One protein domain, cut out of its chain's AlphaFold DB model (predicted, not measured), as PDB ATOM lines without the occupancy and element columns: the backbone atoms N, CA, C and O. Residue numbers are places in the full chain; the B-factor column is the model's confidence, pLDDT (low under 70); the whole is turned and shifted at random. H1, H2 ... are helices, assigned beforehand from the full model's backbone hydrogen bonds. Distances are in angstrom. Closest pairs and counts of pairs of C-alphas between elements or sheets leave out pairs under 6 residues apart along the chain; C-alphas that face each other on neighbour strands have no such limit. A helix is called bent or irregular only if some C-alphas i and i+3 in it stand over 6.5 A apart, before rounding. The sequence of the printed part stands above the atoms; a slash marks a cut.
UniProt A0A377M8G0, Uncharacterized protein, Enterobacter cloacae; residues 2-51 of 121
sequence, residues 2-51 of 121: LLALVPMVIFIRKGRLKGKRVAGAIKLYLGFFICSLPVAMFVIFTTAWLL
ATOM      1  N   LEU A   2      28.784 -40.072  18.391       54.03
ATOM      2  CA  LEU A   2      28.302 -38.695  18.633       54.03
ATOM      3  C   LEU A   2      27.290 -38.564  19.793       54.03
ATOM      4  O   LEU A   2      27.341 -37.593  20.540       54.03
ATOM      5  N   LEU A   3      26.436 -39.572  20.013       58.31
ATOM      6  CA  LEU A   3      25.446 -39.589  21.104       58.31
ATOM      7  C   LEU A   3      26.057 -39.514  22.516       58.31
ATOM      8  O   LEU A   3      25.446 -38.933  23.406       58.31
ATOM      9  N   ALA A   4      27.268 -40.042  22.723       58.94
ATOM     10  CA  ALA A   4      27.953 -39.975  24.019       58.94
ATOM     11  C   ALA A   4      28.596 -38.598  24.280       58.94
ATOM     12  O   ALA A   4      28.838 -38.232  25.430       58.94
ATOM     13  N   LEU A   5      28.838 -37.809  23.226       61.91
ATOM     14  CA  LEU A   5      29.427 -36.474  23.342       61.91
ATOM     15  C   LEU A   5      28.404 -35.436  23.823       61.91
ATOM     16  O   LEU A   5      28.766 -34.516  24.548       61.91
ATOM     17  N   VAL A   6      27.120 -35.607  23.497       67.88
ATOM     18  CA  VAL A   6      26.035 -34.690  23.896       67.88
ATOM     19  C   VAL A   6      25.923 -34.517  25.422       67.88
ATOM     20  O   VAL A   6      25.998 -33.377  25.891       67.88
ATOM     21  N   PRO A   7      25.809 -35.586  26.242       65.31
ATOM     22  CA  PRO A   7      25.773 -35.429  27.695       65.31
ATOM     23  C   PRO A   7      27.095 -34.882  28.245       65.31
ATOM     24  O   PRO A   7      27.077 -34.116  29.208       65.31
ATOM     25  N   MET A   8      28.232 -35.199  27.615       65.62
ATOM     26  CA  MET A   8      29.543 -34.684  28.013       65.62
ATOM     27  C   MET A   8      29.628 -33.161  27.834       65.62
ATOM     28  O   MET A   8      30.004 -32.456  28.770       65.62
ATOM     29  N   VAL A   9      29.196 -32.637  26.681       68.56
ATOM     30  CA  VAL A   9      29.129 -31.193  26.408       68.56
ATOM     31  C   VAL A   9      28.186 -30.502  27.392       68.56
ATOM     32  O   VAL A   9      28.536 -29.457  27.934       68.56
ATOM     33  N   ILE A  10      27.030 -31.097  27.706       71.56
ATOM     34  CA  ILE A  10      26.086 -30.547  28.695       71.56
ATOM     35  C   ILE A  10      26.708 -30.504  30.102       71.56
ATOM     36  O   ILE A  10      26.545 -29.512  30.816       71.56
ATOM     37  N   PHE A  11      27.454 -31.536  30.508       66.12
ATOM     38  CA  PHE A  11      28.141 -31.577  31.805       66.12
ATOM     39  C   PHE A  11      29.307 -30.581  31.903       66.12
ATOM     40  O   PHE A  11      29.481 -29.964  32.958       66.12
ATOM     41  N   ILE A  12      30.070 -30.392  30.816       66.88
ATOM     42  CA  ILE A  12      31.115 -29.360  30.706       66.88
ATOM     43  C   ILE A  12      30.482 -27.967  30.804       66.88
ATOM     44  O   ILE A  12      30.920 -27.147  31.610       66.88
ATOM     45  N   ARG A  13      29.400 -27.721  30.053       67.94
ATOM     46  CA  ARG A  13      28.703 -26.427  29.999       67.94
ATOM     47  C   ARG A  13      28.044 -26.054  31.331       67.94
ATOM     48  O   ARG A  13      28.024 -24.883  31.688       67.94
ATOM     49  N   LYS A  14      27.577 -27.042  32.106       70.81
ATOM     50  CA  LYS A  14      27.072 -26.858  33.483       70.81
ATOM     51  C   LYS A  14      28.176 -26.706  34.543       70.81
ATOM     52  O   LYS A  14      27.868 -26.662  35.730       70.81
ATOM     53  N   GLY A  15      29.454 -26.673  34.157       61.91
ATOM     54  CA  GLY A  15      30.573 -26.439  35.076       61.91
ATOM     55  C   GLY A  15      30.824 -27.560  36.092       61.91
ATOM     56  O   GLY A  15      31.661 -27.408  36.975       61.91
ATOM     57  N   ARG A  16      30.163 -28.720  35.967       59.75
ATOM     58  CA  ARG A  16      30.247 -29.836  36.935       59.75
ATOM     59  C   ARG A  16      31.584 -30.593  36.925       59.75
ATOM     60  O   ARG A  16      31.783 -31.501  37.736       59.75
ATOM     61  N   LEU A  17      32.480 -30.232  36.007       58.44
ATOM     62  CA  LEU A  17      33.838 -30.766  35.886       58.44
ATOM     63  C   LEU A  17      34.908 -29.829  36.471       58.44
ATOM     64  O   LEU A  17      36.058 -30.250  36.605       58.44
ATOM     65  N   LYS A  18      34.555 -28.593  36.864       52.03
ATOM     66  CA  LYS A  18      35.493 -27.663  37.512       52.03
ATOM     67  C   LYS A  18      35.905 -28.240  38.875       52.03
ATOM     68  O   LYS A  18      35.068 -28.409  39.754       52.03
ATOM     69  N   GLY A  19      37.188 -28.580  39.024       59.62
ATOM     70  CA  GLY A  19      37.784 -29.048  40.284       59.62
ATOM     71  C   GLY A  19      37.924 -30.567  40.461       59.62
ATOM     72  O   GLY A  19      38.451 -31.003  41.482       59.62
ATOM     73  N   LYS A  20      37.505 -31.403  39.497       57.53
ATOM     74  CA  LYS A  20      37.708 -32.864  39.586       57.53
ATOM     75  C   LYS A  20      39.058 -33.273  38.983       57.53
ATOM     76  O   LYS A  20      39.383 -32.867  37.872       57.53
ATOM     77  N   ARG A  21      39.826 -34.122  39.689       67.00
ATOM     78  CA  ARG A  21      41.052 -34.764  39.158       67.00
ATOM     79  C   ARG A  21      40.757 -35.435  37.812       67.00
ATOM     80  O   ARG A  21      39.706 -36.057  37.663       67.00
ATOM     81  N   VAL A  22      41.715 -35.386  36.884       64.25
ATOM     82  CA  VAL A  22      41.627 -35.960  35.522       64.25
ATOM     83  C   VAL A  22      41.101 -37.406  35.529       64.25
ATOM     84  O   VAL A  22      40.223 -37.755  34.745       64.25
ATOM     85  N   ALA A  23      41.527 -38.220  36.502       67.50
ATOM     86  CA  ALA A  23      41.042 -39.590  36.689       67.50
ATOM     87  C   ALA A  23      39.518 -39.695  36.928       67.50
ATOM     88  O   ALA A  23      38.880 -40.647  36.484       67.50
ATOM     89  N   GLY A  24      38.915 -38.718  37.609       70.50
ATOM     90  CA  GLY A  24      37.470 -38.653  37.832       70.50
ATOM     91  C   GLY A  24      36.691 -38.297  36.565       70.50
ATOM     92  O   GLY A  24      35.596 -38.815  36.364       70.50
ATOM     93  N   ALA A  25      37.262 -37.467  35.689       69.88
ATOM     94  CA  ALA A  25      36.668 -37.154  34.390       69.88
ATOM     95  C   ALA A  25      36.701 -38.368  33.442       69.88
ATOM     96  O   ALA A  25      35.699 -38.656  32.790       69.88
ATOM     97  N   ILE A  26      37.803 -39.131  33.437       75.38
ATOM     98  CA  ILE A  26      37.949 -40.359  32.635       75.38
ATOM     99  C   ILE A  26      36.936 -41.427  33.064       75.38
ATOM    100  O   ILE A  26      36.250 -41.996  32.217       75.38
ATOM    101  N   LYS A  27      36.784 -41.675  34.374       80.00
ATOM    102  CA  LYS A  27      35.792 -42.639  34.890       80.00
ATOM    103  C   LYS A  27      34.362 -42.263  34.497       80.00
ATOM    104  O   LYS A  27      33.571 -43.134  34.150       80.00
ATOM    105  N   LEU A  28      34.046 -40.969  34.521       79.12
ATOM    106  CA  LEU A  28      32.731 -40.462  34.133       79.12
ATOM    107  C   LEU A  28      32.478 -40.670  32.632       79.12
ATOM    108  O   LEU A  28      31.404 -41.127  32.254       79.12
ATOM    109  N   TYR A  29      33.482 -40.405  31.791       78.38
ATOM    110  CA  TYR A  29      33.407 -40.651  30.349       78.38
ATOM    111  C   TYR A  29      33.214 -42.134  30.023       78.38
ATOM    112  O   TYR A  29      32.342 -42.481  29.229       78.38
ATOM    113  N   LEU A  30      33.976 -43.012  30.679       81.75
ATOM    114  CA  LEU A  30      33.857 -44.454  30.487       81.75
ATOM    115  C   LEU A  30      32.456 -44.956  30.866       81.75
ATOM    116  O   LEU A  30      31.867 -45.746  30.130       81.75
ATOM    117  N   GLY A  31      31.887 -44.438  31.959       82.75
ATOM    118  CA  GLY A  31      30.509 -44.730  32.355       82.75
ATOM    119  C   GLY A  31      29.490 -44.313  31.291       82.75
ATOM    120  O   GLY A  31      28.658 -45.122  30.891       82.75
ATOM    121  N   PHE A  32      29.591 -43.089  30.763       81.06
ATOM    122  CA  PHE A  32      28.708 -42.631  29.681       81.06
ATOM    123  C   PHE A  32      28.859 -43.452  28.400       81.06
ATOM    124  O   PHE A  32      27.860 -43.741  27.742       81.06
ATOM    125  N   PHE A  33      30.083 -43.855  28.058       81.25
ATOM    126  CA  PHE A  33      30.335 -44.703  26.901       81.25
ATOM    127  C   PHE A  33      29.626 -46.053  27.044       81.25
ATOM    128  O   PHE A  33      28.850 -46.428  26.165       81.25
ATOM    129  N   ILE A  34      29.803 -46.726  28.184       85.50
ATOM    130  CA  ILE A  34      29.159 -48.014  28.469       85.50
ATOM    131  C   ILE A  34      27.633 -47.873  28.465       85.50
ATOM    132  O   ILE A  34      26.955 -48.673  27.829       85.50
ATOM    133  N   CYS A  35      27.078 -46.829  29.091       81.75
ATOM    134  CA  CYS A  35      25.632 -46.590  29.093       81.75
ATOM    135  C   CYS A  35      25.067 -46.242  27.705       81.75
ATOM    136  O   CYS A  35      23.890 -46.485  27.451       81.75
ATOM    137  N   SER A  36      25.876 -45.693  26.794       84.25
ATOM    138  CA  SER A  36      25.429 -45.366  25.432       84.25
ATOM    139  C   SER A  36      25.311 -46.587  24.513       84.25
ATOM    140  O   SER A  36      24.530 -46.554  23.563       84.25
ATOM    141  N   LEU A  37      26.037 -47.675  24.803       84.56
ATOM    142  CA  LEU A  37      26.001 -48.915  24.021       84.56
ATOM    143  C   LEU A  37      24.608 -49.568  23.967       84.56
ATOM    144  O   LEU A  37      24.139 -49.809  22.856       84.56
ATOM    145  N   PRO A  38      23.900 -49.823  25.088       87.88
ATOM    146  CA  PRO A  38      22.566 -50.418  25.034       87.88
ATOM    147  C   PRO A  38      21.553 -49.514  24.324       87.88
ATOM    148  O   PRO A  38      20.689 -50.019  23.616       87.88
ATOM    149  N   VAL A  39      21.686 -48.186  24.438       85.06
ATOM    150  CA  VAL A  39      20.825 -47.234  23.717       85.06
ATOM    151  C   VAL A  39      21.065 -47.320  22.209       85.06
ATOM    152  O   VAL A  39      20.114 -47.386  21.437       85.06
ATOM    153  N   ALA A  40      22.327 -47.370  21.778       85.00
ATOM    154  CA  ALA A  40      22.665 -47.542  20.369       85.00
ATOM    155  C   ALA A  40      22.164 -48.890  19.827       85.00
ATOM    156  O   ALA A  40      21.560 -48.926  18.758       85.00
ATOM    157  N   MET A  41      22.347 -49.979  20.582       85.81
ATOM    158  CA  MET A  41      21.821 -51.298  20.219       85.81
ATOM    159  C   MET A  41      20.298 -51.280  20.100       85.81
ATOM    160  O   MET A  41      19.767 -51.786  19.117       85.81
ATOM    161  N   PHE A  42      19.596 -50.659  21.052       86.25
ATOM    162  CA  PHE A  42      18.141 -50.523  21.005       86.25
ATOM    163  C   PHE A  42      17.682 -49.802  19.735       86.25
ATOM    164  O   PHE A  42      16.783 -50.290  19.063       86.25
ATOM    165  N   VAL A  43      18.332 -48.695  19.357       85.19
ATOM    166  CA  VAL A  43      18.022 -47.975  18.109       85.19
ATOM    167  C   VAL A  43      18.273 -48.843  16.873       85.19
ATOM    168  O   VAL A  43      17.465 -48.838  15.948       85.19
ATOM    169  N   ILE A  44      19.359 -49.621  16.838       82.81
ATOM    170  CA  ILE A  44      19.647 -50.524  15.712       82.81
ATOM    171  C   ILE A  44      18.578 -51.620  15.613       82.81
ATOM    172  O   ILE A  44      18.070 -51.889  14.530       82.81
ATOM    173  N   PHE A  45      18.184 -52.224  16.736       79.75
ATOM    174  CA  PHE A  45      17.142 -53.251  16.746       79.75
ATOM    175  C   PHE A  45      15.771 -52.704  16.357       79.75
ATOM    176  O   PHE A  45      15.069 -53.344  15.577       79.75
ATOM    177  N   THR A  46      15.384 -51.534  16.870       79.81
ATOM    178  CA  THR A  46      14.093 -50.930  16.522       79.81
ATOM    179  C   THR A  46      14.059 -50.511  15.064       79.81
ATOM    180  O   THR A  46      13.088 -50.822  14.386       79.81
ATOM    181  N   THR A  47      15.121 -49.895  14.541       76.25
ATOM    182  CA  THR A  47      15.202 -49.557  13.111       76.25
ATOM    183  C   THR A  47      15.194 -50.803  12.226       76.25
ATOM    184  O   THR A  47      14.485 -50.810  11.226       76.25
ATOM    185  N   ALA A  48      15.871 -51.885  12.624       72.81
ATOM    186  CA  ALA A  48      15.795 -53.176  11.936       72.81
ATOM    187  C   ALA A  48      14.374 -53.765  11.907       72.81
ATOM    188  O   ALA A  48      13.984 -54.371  10.912       72.81
ATOM    189  N   TRP A  49      13.600 -53.564  12.975       69.44
ATOM    190  CA  TRP A  49      12.199 -53.981  13.065       69.44
ATOM    191  C   TRP A  49      11.243 -53.095  12.256       69.44
ATOM    192  O   TRP A  49      10.308 -53.604  11.640       69.44
ATOM    193  N   LEU A  50      11.474 -51.779  12.275       72.62
ATOM    194  CA  LEU A  50      10.666 -50.758  11.599       72.62
ATOM    195  C   LEU A  50      10.919 -50.678  10.093       72.62
ATOM    196  O   LEU A  50      10.114 -50.085   9.384       72.62
ATOM    197  N   LEU A  51      12.014 -51.259   9.600       73.50
ATOM    198  CA  LEU A  51      12.242 -51.419   8.170       73.50
ATOM    199  C   LEU A  51      11.152 -52.333   7.592       73.50
ATOM    200  O   LEU A  51      11.201 -53.564   7.715       73.50
TER     201      LEU A  51
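This is residues 2 to 51 of the 121 residues of an uncharacterized protein of Enterobacter cloacae (UniProt A0A377M8G0). A lopsided helical hairpin: the short helix H1 folds back over part of the long helix H2, which makes the longest axis, and residues 41 to 51 at the far end stick out free. The printed part has 50 residues with two named helices, H1 then H2, no named strand, and is all helix. It is only just loose, close to extended, with a radius of gyration of the C-alphas of 14.1 A and spans of 46 by 19 by 11 A.

H1 is residues 2 to 13, 16.7 A long, from C-alpha 2 at (28.302, -38.695, 18.633). H2 is residues 22 to 50, 41.8 A long, ending with C-alpha 50 at (10.666, -50.758, 11.599). H1 and H2 are neither bent nor irregular, but only just: C-alphas 4 and 7 are 6.2 A apart, and C-alphas 35 and 38 are 6.4 A apart.

H1 and H2 form a helical hairpin and touch, residues 3 to 8 alone with residues 29 to 36 alone; the closest C-alphas, of Ala 4 and Phe 33, are 6.0 A apart. They run opposite ways at a steep tilt of 39 degrees. Of the O i to N i+4 pairs, 5 of 8 in H1 and 23 of 25 in H2 are within hydrogen-bond range.

The C-alphas farthest apart, of Gly 19 and Leu 51, are 46.7 A apart. The printed part has no cut, and the link from H1 to H2 is short. Mean pLDDT of the printed part is 72.6; 22 residues are under 70, among them 2 to 9 and 15 to 23.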